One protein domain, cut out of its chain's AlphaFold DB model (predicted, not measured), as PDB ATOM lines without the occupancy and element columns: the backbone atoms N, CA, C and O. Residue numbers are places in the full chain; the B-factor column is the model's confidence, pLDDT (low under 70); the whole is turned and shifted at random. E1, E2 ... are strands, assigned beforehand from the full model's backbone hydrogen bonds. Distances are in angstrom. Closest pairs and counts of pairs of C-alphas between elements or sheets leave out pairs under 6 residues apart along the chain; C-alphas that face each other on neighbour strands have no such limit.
ATOM      1  N   PRO A 118     -11.939 -17.281  14.729       65.44
ATOM      2  CA  PRO A 118     -12.875 -16.428  15.455       65.44
ATOM      3  C   PRO A 118     -13.099 -15.102  14.724       65.44
ATOM      4  O   PRO A 118     -12.240 -14.644  13.975       65.44
ATOM      5  N   ALA A 119     -14.199 -14.414  15.036       65.19
ATOM      6  CA  ALA A 119     -14.453 -13.061  14.530       65.19
ATOM      7  C   ALA A 119     -13.389 -12.027  14.971       65.19
ATOM      8  O   ALA A 119     -13.268 -10.971  14.355       65.19
ATOM      9  N   SER A 120     -12.603 -12.330  16.016       64.88
ATOM     10  CA  SER A 120     -11.439 -11.546  16.459       64.88
ATOM     11  C   SER A 120     -10.207 -11.701  15.550       64.88
ATOM     12  O   SER A 120      -9.300 -10.870  15.616       64.88
ATOM     13  N   PHE A 121     -10.156 -12.731  14.697       72.94
ATOM     14  CA  PHE A 121      -9.075 -12.953  13.736       72.94
ATOM     15  C   PHE A 121      -9.377 -12.227  12.426       72.94
ATOM     16  O   PHE A 121     -10.273 -12.623  11.676       72.94
ATOM     17  N   ARG A 122      -8.599 -11.182  12.129       77.44
ATOM     18  CA  ARG A 122      -8.767 -10.427  10.884       77.44
ATOM     19  C   ARG A 122      -8.136 -11.189   9.726       77.44
ATOM     20  O   ARG A 122      -6.963 -11.553   9.802       77.44
ATOM     21  N   TYR A 123      -8.887 -11.413   8.654       81.75
ATOM     22  CA  TYR A 123      -8.437 -12.158   7.490       81.75
ATOM     23  C   TYR A 123      -8.767 -11.466   6.163       81.75
ATOM     24  O   TYR A 123      -9.908 -11.431   5.702       81.75
ATOM     25  N   VAL A 124      -7.714 -11.001   5.496       82.50
ATOM     26  CA  VAL A 124      -7.766 -10.307   4.212       82.50
ATOM     27  C   VAL A 124      -7.009 -11.113   3.151       82.50
ATOM     28  O   VAL A 124      -5.859 -11.495   3.366       82.50
ATOM     29  N   HIS A 125      -7.620 -11.348   1.984       83.88
ATOM     30  CA  HIS A 125      -7.015 -12.143   0.908       83.88
ATOM     31  C   HIS A 125      -7.264 -11.560  -0.493       83.88
ATOM     32  O   HIS A 125      -8.237 -11.899  -1.167       83.88
ATOM     33  N   ALA A 126      -6.330 -10.736  -0.969       81.38
ATOM     34  CA  ALA A 126      -6.409 -10.028  -2.251       81.38
ATOM     35  C   ALA A 126      -5.753 -10.772  -3.439       81.38
ATOM     36  O   ALA A 126      -5.605 -10.211  -4.520       81.38
ATOM     37  N   VAL A 127      -5.333 -12.032  -3.268       79.81
ATOM     38  CA  VAL A 127      -4.645 -12.810  -4.318       79.81
ATOM     39  C   VAL A 127      -5.622 -13.714  -5.095       79.81
ATOM     40  O   VAL A 127      -6.580 -14.259  -4.539       79.81
ATOM     41  N   GLN A 128      -5.375 -13.889  -6.401       77.88
ATOM     42  CA  GLN A 128      -6.072 -14.871  -7.256       77.88
ATOM     43  C   GLN A 128      -5.210 -16.077  -7.668       77.88
ATOM     44  O   GLN A 128      -5.754 -17.152  -7.922       77.88
ATOM     45  N   GLN A 129      -3.885 -15.913  -7.764       84.31
ATOM     46  CA  GLN A 129      -2.954 -16.986  -8.144       84.31
ATOM     47  C   GLN A 129      -2.936 -18.109  -7.099       84.31
ATOM     48  O   GLN A 129      -3.080 -19.283  -7.431       84.31
ATOM     49  N   TYR A 130      -2.802 -17.720  -5.834       88.69
ATOM     50  CA  TYR A 130      -2.901 -18.601  -4.683       88.69
ATOM     51  C   TYR A 130      -4.262 -18.452  -4.009       88.69
ATOM     52  O   TYR A 130      -4.867 -17.379  -4.058       88.69
ATOM     53  N   VAL A 131      -4.705 -19.510  -3.333       90.25
ATOM     54  CA  VAL A 131      -5.801 -19.456  -2.360       90.25
ATOM     55  C   VAL A 131      -5.263 -19.946  -1.024       90.25
ATOM     56  O   VAL A 131      -4.790 -21.076  -0.922       90.25
ATOM     57  N   VAL A 132      -5.310 -19.096  -0.007       89.56
ATOM     58  CA  VAL A 132      -4.879 -19.418   1.357       89.56
ATOM     59  C   VAL A 132      -6.113 -19.582   2.239       89.56
ATOM     60  O   VAL A 132      -7.137 -18.934   2.028       89.56
ATOM     61  N   VAL A 133      -6.043 -20.468   3.229       87.75
ATOM     62  CA  VAL A 133      -7.090 -20.657   4.236       87.75
ATOM     63  C   VAL A 133      -6.429 -20.905   5.593       87.75
ATOM     64  O   VAL A 133      -5.644 -21.853   5.704       87.75
ATOM     65  N   PRO A 134      -6.691 -20.087   6.631       84.38
ATOM     66  CA  PRO A 134      -6.123 -20.295   7.958       84.38
ATOM     67  C   PRO A 134      -6.611 -21.608   8.572       84.38
ATOM     68  O   PRO A 134      -7.797 -21.929   8.544       84.38
ATOM     69  N   ARG A 135      -5.677 -22.361   9.156       80.06
ATOM     70  CA  ARG A 135      -5.957 -23.548   9.965       80.06
ATOM     71  C   ARG A 135      -5.716 -23.198  11.426       80.06
ATOM     72  O   ARG A 135      -4.572 -23.170  11.892       80.06
ATOM     73  N   THR A 136      -6.796 -22.930  12.148       72.62
ATOM     74  CA  THR A 136      -6.769 -22.843  13.610       72.62
ATOM     75  C   THR A 136      -6.820 -24.247  14.222       72.62
ATOM     76  O   THR A 136      -6.980 -25.252  13.520       72.62
ATOM     77  N   GLY A 137      -6.649 -24.329  15.538       69.38
ATOM     78  CA  GLY A 137      -7.029 -25.496  16.330       69.38
ATOM     79  C   GLY A 137      -8.193 -25.183  17.258       69.38
ATOM     80  O   GLY A 137      -8.863 -24.161  17.130       69.38
ATOM     81  N   LEU A 138      -8.408 -26.074  18.221       66.19
ATOM     82  CA  LEU A 138      -9.389 -25.864  19.280       66.19
ATOM     83  C   LEU A 138      -8.981 -24.673  20.166       66.19
ATOM     84  O   LEU A 138      -7.790 -24.548  20.476       66.19
ATOM     85  N   PRO A 139      -9.938 -23.834  20.604       63.34
ATOM     86  CA  PRO A 139      -9.665 -22.805  21.595       63.34
ATOM     87  C   PRO A 139      -9.209 -23.458  22.905       63.34
ATOM     88  O   PRO A 139      -9.802 -24.437  23.365       63.34
ATOM     89  N   GLN A 140      -8.141 -22.932  23.502       63.53
ATOM     90  CA  GLN A 140      -7.582 -23.442  24.754       63.53
ATOM     91  C   GLN A 140      -7.843 -22.452  25.880       63.53
ATOM     92  O   GLN A 140      -7.611 -21.259  25.713       63.53
ATOM     93  N   LYS A 141      -8.308 -22.942  27.033       64.06
ATOM     94  CA  LYS A 141      -8.463 -22.102  28.222       64.06
ATOM     95  C   LYS A 141      -7.084 -21.784  28.801       64.06
ATOM     96  O   LYS A 141      -6.354 -22.701  29.177       64.06
ATOM     97  N   MET A 142      -6.732 -20.505  28.838       64.19
ATOM     98  CA  MET A 142      -5.443 -20.009  29.317       64.19
ATOM     99  C   MET A 142      -5.516 -19.650  30.813       64.19
ATOM    100  O   MET A 142      -6.564 -19.755  31.456       64.19
ATOM    101  N   ALA A 143      -4.376 -19.266  31.398       67.00
ATOM    102  CA  ALA A 143      -4.253 -18.979  32.832       67.00
ATOM    103  C   ALA A 143      -5.039 -17.733  33.297       67.00
ATOM    104  O   ALA A 143      -5.335 -17.603  34.480       67.00
ATOM    105  N   ASP A 144      -5.405 -16.848  32.368       67.38
ATOM    106  CA  ASP A 144      -6.314 -15.710  32.567       67.38
ATOM    107  C   ASP A 144      -7.799 -16.124  32.665       67.38
ATOM    108  O   ASP A 144      -8.666 -15.294  32.933       67.38
ATOM    109  N   GLY A 145      -8.103 -17.407  32.452       62.25
ATOM    110  CA  GLY A 145      -9.454 -17.954  32.436       62.25
ATOM    111  C   GLY A 145     -10.197 -17.778  31.110       62.25
ATOM    112  O   GLY A 145     -11.290 -18.340  30.979       62.25
ATOM    113  N   GLN A 146      -9.619 -17.070  30.137       60.22
ATOM    114  CA  GLN A 146     -10.184 -16.871  28.805       60.22
ATOM    115  C   GLN A 146      -9.844 -18.047  27.885       60.22
ATOM    116  O   GLN A 146      -8.875 -18.781  28.095       60.22
ATOM    117  N   PHE A 147     -10.660 -18.241  26.855       60.53
ATOM    118  CA  PHE A 147     -10.345 -19.146  25.758       60.53
ATOM    119  C   PHE A 147      -9.545 -18.388  24.702       60.53
ATOM    120  O   PHE A 147      -9.930 -17.286  24.344       60.53
ATOM    121  N   HIS A 148      -8.459 -18.992  24.219       63.12
ATOM    122  CA  HIS A 148      -7.611 -18.440  23.164       63.12
ATOM    123  C   HIS A 148      -7.517 -19.416  21.993       63.12
ATOM    124  O   HIS A 148      -7.076 -20.563  22.157       63.12
ATOM    125  N   PHE A 149      -7.895 -18.976  20.795       67.88
ATOM    126  CA  PHE A 149      -7.600 -19.718  19.565       67.88
ATOM    127  C   PHE A 149      -6.097 -19.711  19.259       67.88
ATOM    128  O   PHE A 149      -5.395 -18.729  19.483       67.88
ATOM    129  N   ARG A 150      -5.599 -20.816  18.693       71.00
ATOM    130  CA  ARG A 150      -4.225 -20.935  18.180       71.00
ATOM    131  C   ARG A 150      -4.244 -21.146  16.676       71.00
ATOM    132  O   ARG A 150      -4.982 -22.005  16.189       71.00
ATOM    133  N   LEU A 151      -3.384 -20.436  15.953       74.94
ATOM    134  CA  LEU A 151      -3.137 -20.645  14.528       74.94
ATOM    135  C   LEU A 151      -2.011 -21.678  14.340       74.94
ATOM    136  O   LEU A 151      -0.926 -21.544  14.903       74.94
ATOM    137  N   TYR A 152      -2.270 -22.735  13.570       75.94
ATOM    138  CA  TYR A 152      -1.330 -23.851  13.364       75.94
ATOM    139  C   TYR A 152      -0.585 -23.732  12.031       75.94
ATOM    140  O   TYR A 152       0.515 -24.262  11.865       75.94
ATOM    141  N   GLY A 153      -1.202 -23.065  11.060       80.19
ATOM    142  CA  GLY A 153      -0.724 -22.986   9.693       80.19
ATOM    143  C   GLY A 153      -1.841 -22.598   8.743       80.19
ATOM    144  O   GLY A 153      -2.871 -22.065   9.154       80.19
ATOM    145  N   PHE A 154      -1.638 -22.923   7.475       83.94
ATOM    146  CA  PHE A 154      -2.521 -22.567   6.375       83.94
ATOM    147  C   PHE A 154      -2.691 -23.755   5.443       83.94
ATOM    148  O   PHE A 154      -1.729 -24.476   5.192       83.94
ATOM    149  N   ASN A 155      -3.880 -23.937   4.887       86.25
ATOM    150  CA  ASN A 155      -4.015 -24.691   3.650       86.25
ATOM    151  C   ASN A 155      -3.778 -23.706   2.502       86.25
ATOM    152  O   ASN A 155      -4.424 -22.662   2.441       86.25
ATOM    153  N   VAL A 156      -2.819 -24.015   1.636       87.69
ATOM    154  CA  VAL A 156      -2.443 -23.194   0.484       87.69
ATOM    155  C   VAL A 156      -2.707 -23.998  -0.778       87.69
ATOM    156  O   VAL A 156      -2.265 -25.139  -0.896       87.69
ATOM    157  N   SER A 157      -3.403 -23.390  -1.727       89.50
ATOM    158  CA  SER A 157      -3.519 -23.873  -3.094       89.50
ATOM    159  C   SER A 157      -2.737 -22.953  -4.026       89.50
ATOM    160  O   SER A 157      -2.857 -21.731  -3.932       89.50
ATOM    161  N   ALA A 158      -1.955 -23.545  -4.930       90.25
ATOM    162  CA  ALA A 158      -1.222 -22.850  -5.991       90.25
ATOM    163  C   ALA A 158      -1.867 -23.035  -7.383       90.25
ATOM    164  O   ALA A 158      -1.316 -22.583  -8.383       90.25
ATOM    165  N   ASP A 159      -3.015 -23.718  -7.456       88.69
ATOM    166  CA  ASP A 159      -3.712 -24.105  -8.690       88.69
ATOM    167  C   ASP A 159      -5.175 -23.613  -8.721       88.69
ATOM    168  O   ASP A 159      -6.063 -24.256  -9.288       88.69
ATOM    169  N   HIS A 160      -5.408 -22.438  -8.122       90.38
ATOM    170  CA  HIS A 160      -6.711 -21.771  -7.971       90.38
ATOM    171  C   HIS A 160      -7.755 -22.552  -7.150       90.38
ATOM    172  O   HIS A 160      -8.957 -22.392  -7.353       90.38
ATOM    173  N   GLY A 161      -7.303 -23.375  -6.205       89.00
ATOM    174  CA  GLY A 161      -8.145 -24.118  -5.269       89.00
ATOM    175  C   GLY A 161      -8.496 -25.535  -5.714       89.00
ATOM    176  O   GLY A 161      -9.484 -26.072  -5.219       89.00
ATOM    177  N   LYS A 162      -7.751 -26.166  -6.636       87.25
ATOM    178  CA  LYS A 162      -7.997 -27.570  -7.029       87.25
ATOM    179  C   LYS A 162      -7.332 -28.546  -6.061       87.25
ATOM    180  O   LYS A 162      -7.963 -29.519  -5.655       87.25
ATOM    181  N   THR A 163      -6.090 -28.271  -5.665       85.00
ATOM    182  CA  THR A 163      -5.326 -29.045  -4.679       85.00
ATOM    183  C   THR A 163      -4.866 -28.169  -3.514       85.00
ATOM    184  O   THR A 163      -4.761 -26.948  -3.637       85.00
ATOM    185  N   TRP A 164      -4.611 -28.797  -2.363       84.56
ATOM    186  CA  TRP A 164      -4.302 -28.123  -1.101       84.56
ATOM    187  C   TRP A 164      -3.049 -28.705  -0.451       84.56
ATOM    188  O   TRP A 164      -2.929 -29.918  -0.288       84.56
ATOM    189  N   MET A 165      -2.142 -27.830  -0.020       84.00
ATOM    190  CA  MET A 165      -0.961 -28.171   0.766       84.00
ATOM    191  C   MET A 165      -1.028 -27.496   2.135       84.00
ATOM    192  O   MET A 165      -1.203 -26.281   2.234       84.00
ATOM    193  N   PHE A 166      -0.843 -28.270   3.206       82.88
ATOM    194  CA  PHE A 166      -0.735 -27.703   4.545       82.88
ATOM    195  C   PHE A 166       0.659 -27.102   4.776       82.88
ATOM    196  O   PHE A 166       1.670 -27.800   4.733       82.88
ATOM    197  N   THR A 167       0.696 -25.805   5.067       80.38
ATOM    198  CA  THR A 167       1.895 -25.033   5.398       80.38
ATOM    199  C   THR A 167       1.866 -24.662   6.884       80.38
ATOM    200  O   THR A 167       1.061 -23.814   7.271       80.38
ATOM    201  N   PRO A 168       2.706 -25.268   7.745       78.38
ATOM    202  CA  PRO A 168       2.745 -24.928   9.165       78.38
ATOM    203  C   PRO A 168       3.360 -23.543   9.408       78.38
ATOM    204  O   PRO A 168       4.264 -23.105   8.687       78.38
ATOM    205  N   ILE A 169       2.931 -22.885  10.485       77.31
ATOM    206  CA  ILE A 169       3.646 -21.725  11.031       77.31
ATOM    207  C   ILE A 169       4.826 -22.223  11.863       77.31
ATOM    208  O   ILE A 169       4.667 -23.073  12.739       77.31
ATOM    209  N   ARG A 170       6.019 -21.695  11.583       75.19
ATOM    210  CA  ARG A 170       7.256 -21.973  12.325       75.19
ATOM    211  C   ARG A 170       8.027 -20.666  12.474       75.19
ATOM    212  O   ARG A 170       8.717 -20.261  11.545       75.19
ATOM    213  N   LEU A 171       7.862 -19.984  13.606       73.25
ATOM    214  CA  LEU A 171       8.441 -18.658  13.839       73.25
ATOM    215  C   LEU A 171       9.867 -18.796  14.411       73.25
ATOM    216  O   LEU A 171      10.011 -19.285  15.527       73.25
ATOM    217  N   PRO A 172      10.937 -18.368  13.706       59.12
ATOM    218  CA  PRO A 172      12.313 -18.736  14.079       59.12
ATOM    219  C   PRO A 172      12.859 -18.165  15.399       59.12
ATOM    220  O   PRO A 172      13.959 -18.537  15.797       59.12
ATOM    221  N   ARG A 173      12.154 -17.224  16.042       61.34
ATOM    222  CA  ARG A 173      12.584 -16.551  17.288       61.34
ATOM    223  C   ARG A 173      11.536 -16.576  18.404       61.34
ATOM    224  O   ARG A 173      11.804 -16.065  19.482       61.34
ATOM    225  N   LEU A 174      10.365 -17.153  18.142       60.56
ATOM    226  CA  LEU A 174       9.263 -17.270  19.093       60.56
ATOM    227  C   LEU A 174       9.080 -18.763  19.360       60.56
ATOM    228  O   LEU A 174       8.414 -19.470  18.604       60.56
ATOM    229  N   ALA A 175       9.797 -19.258  20.370       49.06
ATOM    230  CA  ALA A 175       9.788 -20.668  20.739       49.06
ATOM    231  C   ALA A 175       8.409 -21.032  21.310       49.06
ATOM    232  O   ALA A 175       7.994 -20.487  22.326       49.06
ATOM    233  N   ASP A 176       7.696 -21.922  20.619       53.28
ATOM    234  CA  ASP A 176       6.359 -22.447  20.947       53.28
ATOM    235  C   ASP A 176       5.195 -21.442  21.096       53.28
ATOM    236  O   ASP A 176       4.031 -21.859  21.141       53.28
ATOM    237  N   GLU A 177       5.453 -20.136  21.037       53.41
ATOM    238  CA  GLU A 177       4.433 -19.095  20.902       53.41
ATOM    239  C   GLU A 177       3.779 -19.137  19.513       53.41
ATOM    240  O   GLU A 177       4.133 -18.427  18.567       53.41
ATOM    241  N   ARG A 178       2.779 -20.013  19.384       57.81
ATOM    242  CA  ARG A 178       1.869 -20.000  18.237       57.81
ATOM    243  C   ARG A 178       1.059 -18.702  18.236       57.81
ATOM    244  O   ARG A 178       0.620 -18.290  19.310       57.81
ATOM    245  N   PRO A 179       0.780 -18.115  17.058       56.91
ATOM    246  CA  PRO A 179      -0.094 -16.951  16.944       56.91
ATOM    247  C   PRO A 179      -1.450 -17.205  17.631       56.91
ATOM    248  O   PRO A 179      -2.099 -18.224  17.364       56.91
ATOM    249  N   GLN A 180      -1.820 -16.305  18.545       60.59
ATOM    250  CA  GLN A 180      -3.046 -16.323  19.354       60.59
ATOM    251  C   GLN A 180      -4.089 -15.336  18.784       60.59
ATOM    252  O   GLN A 180      -4.031 -14.977  17.607       60.59
ATOM    253  N   GLU A 181      -5.063 -14.913  19.589       57.81
ATOM    254  CA  GLU A 181      -6.115 -13.974  19.175       57.81
ATOM    255  C   GLU A 181      -5.626 -12.531  18.964       57.81
ATOM    256  O   GLU A 181      -4.483 -12.190  19.268       57.81
ATOM    257  N   GLU A 182      -6.517 -11.687  18.424       58.50
ATOM    258  CA  GLU A 182      -6.280 -10.271  18.072       58.50
ATOM    259  C   GLU A 182      -5.254 -10.055  16.943       58.50
ATOM    260  O   GLU A 182      -4.682  -8.977  16.790       58.50
ATOM    261  N   MET A 183      -5.032 -11.082  16.123       72.31
ATOM    262  CA  MET A 183      -4.066 -11.058  15.025       72.31
ATOM    263  C   MET A 183      -4.730 -10.814  13.672       72.31
ATOM    264  O   MET A 183      -5.882 -11.194  13.440       72.31
ATOM    265  N   ALA A 184      -3.973 -10.195  12.764       77.81
ATOM    266  CA  ALA A 184      -4.396  -9.945  11.392       77.81
ATOM    267  C   ALA A 184      -3.531 -10.735  10.406       77.81
ATOM    268  O   ALA A 184      -2.303 -10.620  10.418       77.81
ATOM    269  N   MET A 185      -4.177 -11.508   9.534       83.75
ATOM    270  CA  MET A 185      -3.563 -12.090   8.350       83.75
ATOM    271  C   MET A 185      -3.955 -11.305   7.102       83.75
ATOM    272  O   MET A 185      -5.136 -11.210   6.771       83.75
ATOM    273  N   THR A 186      -2.946 -10.861   6.357       86.62
ATOM    274  CA  THR A 186      -3.112 -10.268   5.028       86.62
ATOM    275  C   THR A 186      -2.377 -11.118   4.002       86.62
ATOM    276  O   THR A 186      -1.184 -11.381   4.148       86.62
ATOM    277  N   VAL A 187      -3.073 -11.538   2.948       87.81
ATOM    278  CA  VAL A 187      -2.498 -12.272   1.814       87.81
ATOM    279  C   VAL A 187      -2.589 -11.399   0.570       87.81
ATOM    280  O   VAL A 187      -3.681 -11.103   0.083       87.81
ATOM    281  N   VAL A 188      -1.434 -10.961   0.075       86.44
ATOM    282  CA  VAL A 188      -1.296  -9.961  -0.995       86.44
ATOM    283  C   VAL A 188       0.056 -10.138  -1.686       86.44
ATOM    284  O   VAL A 188       1.015 -10.562  -1.048       86.44
ATOM    285  N   ASN A 189       0.148  -9.853  -2.988       84.00
ATOM    286  CA  ASN A 189       1.404  -9.905  -3.759       84.00
ATOM    287  C   ASN A 189       2.207 -11.214  -3.582       84.00
ATOM    288  O   ASN A 189       3.427 -11.196  -3.447       84.00
ATOM    289  N   ASN A 190       1.509 -12.355  -3.573       85.81
ATOM    290  CA  ASN A 190       2.067 -13.695  -3.339       85.81
ATOM    291  C   ASN A 190       2.786 -13.884  -1.985       85.81
ATOM    292  O   ASN A 190       3.574 -14.814  -1.819       85.81
ATOM    293  N   GLN A 191       2.475 -13.052  -0.989       87.25
ATOM    294  CA  GLN A 191       3.058 -13.092   0.348       87.25
ATOM    295  C   GLN A 191       1.955 -13.139   1.417       87.25
ATOM    296  O   GLN A 191       0.918 -12.481   1.301       87.25
ATOM    297  N   ILE A 192       2.175 -13.938   2.463       87.06
ATOM    298  CA  ILE A 192       1.385 -13.897   3.698       87.06
ATOM    299  C   ILE A 192       2.081 -12.942   4.662       87.06
ATOM    300  O   ILE A 192       3.282 -13.077   4.899       87.06
ATOM    301  N   TYR A 193       1.315 -12.043   5.265       86.50
ATOM    302  CA  TYR A 193       1.706 -11.206   6.391       86.50
ATOM    303  C   TYR A 193       0.860 -11.591   7.604       86.50
ATOM    304  O   TYR A 193      -0.360 -11.683   7.488       86.50
ATOM    305  N   LEU A 194       1.496 -11.802   8.757       83.12
ATOM    306  CA  LEU A 194       0.829 -11.999  10.045       83.12
ATOM    307  C   LEU A 194       1.277 -10.900  11.005       83.12
ATOM    308  O   LEU A 194       2.453 -10.828  11.368       83.12
ATOM    309  N   GLN A 195       0.336 -10.056  11.416       81.38
ATOM    310  CA  GLN A 195       0.530  -9.098  12.493       81.38
ATOM    311  C   GLN A 195       0.197  -9.780  13.820       81.38
ATOM    312  O   GLN A 195      -0.945 -10.186  14.047       81.38
ATOM    313  N   LEU A 196       1.204  -9.922  14.680       76.31
ATOM    314  CA  LEU A 196       1.075 -10.496  16.015       76.31
ATOM    315  C   LEU A 196       0.676  -9.405  17.026       76.31
ATOM    316  O   LEU A 196       0.971  -8.225  16.832       76.31
ATOM    317  N   LYS A 197       0.053  -9.817  18.136       65.31
ATOM    318  CA  LYS A 197      -0.461  -8.962  19.224       65.31
ATOM    319  C   LYS A 197       0.553  -7.951  19.783       65.31
ATOM    320  O   LYS A 197       0.179  -6.857  20.184       65.31
ATOM    321  N   GLU A 198       1.839  -8.289  19.766       65.06
ATOM    322  CA  GLU A 198       2.937  -7.431  20.240       65.06
ATOM    323  C   GLU A 198       3.407  -6.381  19.211       65.06
ATOM    324  O   GLU A 198       4.421  -5.719  19.408       65.06
ATOM    325  N   GLY A 199       2.723  -6.252  18.069       66.88
ATOM    326  CA  GLY A 199       3.131  -5.384  16.960       66.88
ATOM    327  C   GLY A 199       4.193  -5.995  16.039       66.88
ATOM    328  O   GLY A 199       4.477  -5.435  14.981       66.88
ATOM    329  N   HIS A 200       4.741  -7.163  16.386       75.00
ATOM    330  CA  HIS A 200       5.617  -7.941  15.514       75.00
ATOM    331  C   HIS A 200       4.899  -8.314  14.207       75.00
ATOM    332  O   HIS A 200       3.861  -8.975  14.221       75.00
ATOM    333  N   LEU A 201       5.484  -7.938  13.067       79.69
ATOM    334  CA  LEU A 201       5.049  -8.376  11.742       79.69
ATOM    335  C   LEU A 201       5.970  -9.507  11.269       79.69
ATOM    336  O   LEU A 201       7.194  -9.366  11.248       79.69
ATOM    337  N   VAL A 202       5.391 -10.639  10.879       81.50
ATOM    338  CA  VAL A 202       6.118 -11.751  10.247       81.50
ATOM    339  C   VAL A 202       5.519 -12.035   8.878       81.50
ATOM    340  O   VAL A 202       4.335 -11.792   8.649       81.50
ATOM    341  N   SER A 203       6.328 -12.536   7.949       86.50
ATOM    342  CA  SER A 203       5.861 -12.828   6.593       86.50
ATOM    343  C   SER A 203       6.448 -14.114   6.020       86.50
ATOM    344  O   SER A 203       7.516 -14.554   6.448       86.50
ATOM    345  N   SER A 204       5.748 -14.698   5.047       85.69
ATOM    346  CA  SER A 204       6.225 -15.828   4.244       85.69
ATOM    347  C   SER A 204       5.821 -15.653   2.781       85.69
ATOM    348  O   SER A 204       4.675 -15.319   2.481       85.69
ATOM    349  N   ASP A 205       6.764 -15.888   1.873       86.25
ATOM    350  CA  ASP A 205       6.543 -15.951   0.425       86.25
ATOM    351  C   ASP A 205       5.819 -17.268   0.084       86.25
ATOM    352  O   ASP A 205       6.297 -18.353   0.431       86.25
ATOM    353  N   LEU A 206       4.670 -17.191  -0.595       83.00
ATOM    354  CA  LEU A 206       3.846 -18.358  -0.936       83.00
ATOM    355  C   LEU A 206       4.552 -19.332  -1.886       83.00
ATOM    356  O   LEU A 206       4.268 -20.529  -1.845       83.00
ATOM    357  N   SER A 207       5.513 -18.864  -2.687       79.75
ATOM    358  CA  SER A 207       6.365 -19.736  -3.506       79.75
ATOM    359  C   SER A 207       7.386 -20.528  -2.674       79.75
ATOM    360  O   SER A 207       7.903 -21.545  -3.136       79.75
ATOM    361  N   ARG A 208       7.649 -20.099  -1.430       73.31
ATOM    362  CA  ARG A 208       8.616 -20.697  -0.492       73.31
ATOM    363  C   ARG A 208       7.952 -21.434   0.679       73.31
ATOM    364  O   ARG A 208       8.649 -21.951   1.551       73.31
ATOM    365  N   GLY A 209       6.624 -21.525   0.716       68.00
ATOM    366  CA  GLY A 209       5.890 -22.325   1.699       68.00
ATOM    367  C   GLY A 209       6.104 -21.873   3.151       68.00
ATOM    368  O   GLY A 209       5.670 -20.794   3.548       68.00
ATOM    369  N   SER A 210       6.735 -22.717   3.978       67.25
ATOM    370  CA  SER A 210       6.845 -22.515   5.441       67.25
ATOM    371  C   SER A 210       8.073 -21.703   5.897       67.25
ATOM    372  O   SER A 210       8.482 -21.791   7.056       67.25
ATOM    373  N   HIS A 211       8.665 -20.901   5.007       77.69
ATOM    374  CA  HIS A 211       9.833 -20.064   5.301       77.69
ATOM    375  C   HIS A 211       9.454 -18.679   5.854       77.69
ATOM    376  O   HIS A 211       9.482 -17.669   5.154       77.69
ATOM    377  N   TRP A 212       9.162 -18.639   7.155       77.69
ATOM    378  CA  TRP A 212       8.831 -17.414   7.884       77.69
ATOM    379  C   TRP A 212      10.051 -16.541   8.166       77.69
ATOM    380  O   TRP A 212      11.068 -17.012   8.673       77.69
ATOM    381  N   SER A 213       9.912 -15.243   7.909       77.69
ATOM    382  CA  SER A 213      10.889 -14.214   8.265       77.69
ATOM    383  C   SER A 213      10.222 -13.120   9.093       77.69
ATOM    384  O   SER A 213       9.094 -12.713   8.805       77.69
ATOM    385  N   PHE A 214      10.929 -12.618  10.108       74.81
ATOM    386  CA  PHE A 214      10.532 -11.381  10.779       74.81
ATOM    387  C   PHE A 214      10.632 -10.242   9.775       74.81
ATOM    388  O   PHE A 214      11.675 -10.054   9.147       74.81
ATOM    389  N   TYR A 215       9.536  -9.513   9.613       68.12
ATOM    390  CA  TYR A 215       9.479  -8.349   8.753       68.12
ATOM    391  C   TYR A 215      10.004  -7.163   9.570       68.12
ATOM    392  O   TYR A 215       9.234  -6.419  10.172       68.12
ATOM    393  N   ASP A 216      11.333  -7.060   9.678       59.66
ATOM    394  CA  ASP A 216      11.989  -5.945  10.365       59.66
ATOM    395  C   ASP A 216      11.783  -4.667   9.549       59.66
ATOM    396  O   ASP A 216      12.207  -4.553   8.395       59.66
ATOM    397  N   ASN A 217      11.042  -3.737  10.140       52.50
ATOM    398  CA  ASN A 217      10.285  -2.741   9.404       52.50
ATOM    399  C   ASN A 217      10.747  -1.314   9.698       52.50
ATOM    400  O   ASN A 217       9.941  -0.396   9.826       52.50
ATOM    401  N   GLN A 218      12.066  -1.107   9.742       46.00
ATOM    402  CA  GLN A 218      12.730   0.199   9.892       46.00
ATOM    403  C   GLN A 218      12.342   1.259   8.821       46.00
ATOM    404  O   GLN A 218      12.963   2.321   8.777       46.00
TER     405      GLN A 218
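What this domain is: This is residues 118 to 218 of the 264 residues of an uncharacterized protein of Klebsiella sp. RHBSTW-00215 (UniProt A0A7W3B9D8). With little regular structure, this is a small sandwich of two sheets, E1 E5 E6 E7 and E2 E3 E4, partly face to face, with residues 206 to 212 along the open side between E4 and E7. The printed part has 101 residues, 36 in strands E1 to E7, and no named helix: all strand. The first sheet is mixed, the second antiparallel. It is compact, radius of gyration of the C-alphas 13.6 A, spanning 42 by 34 by 21 A.

Where its parts are: E1, residues 122 to 125, begins at C-alpha 122 (-8.767, -10.427, 10.884). E2 (131 to 136), E3 (151 to 157, 17.9 A), E4 (165 to 168), E5 (184 to 188), E6 (191 to 195) and E7 (201 to 205) follow, ending at C-alpha 205 (6.543, -15.951, 0.425).

How they stand to each other: E1 and E5 are parallel, N 124 and O 185 2.9 A apart. E2 E3 E4 and E5 E6 E7 are meanders of antiparallel neighbours, with N 133 and O 155, N 154 and O 167, N 193 and O 186, and N 194 and O 202 each at 2.8 A. The closest C-alphas of E2 and E5, Val 132 and Val 187, are 7.5 A apart.

The domain as a whole: The farthest C-alphas, Asp 144 and Asp 159, are 42.2 A apart. There is no cut; links E2 to E3 and E4 to E5 are long. pLDDT is under 70 for 36 residues, among them 137 to 149.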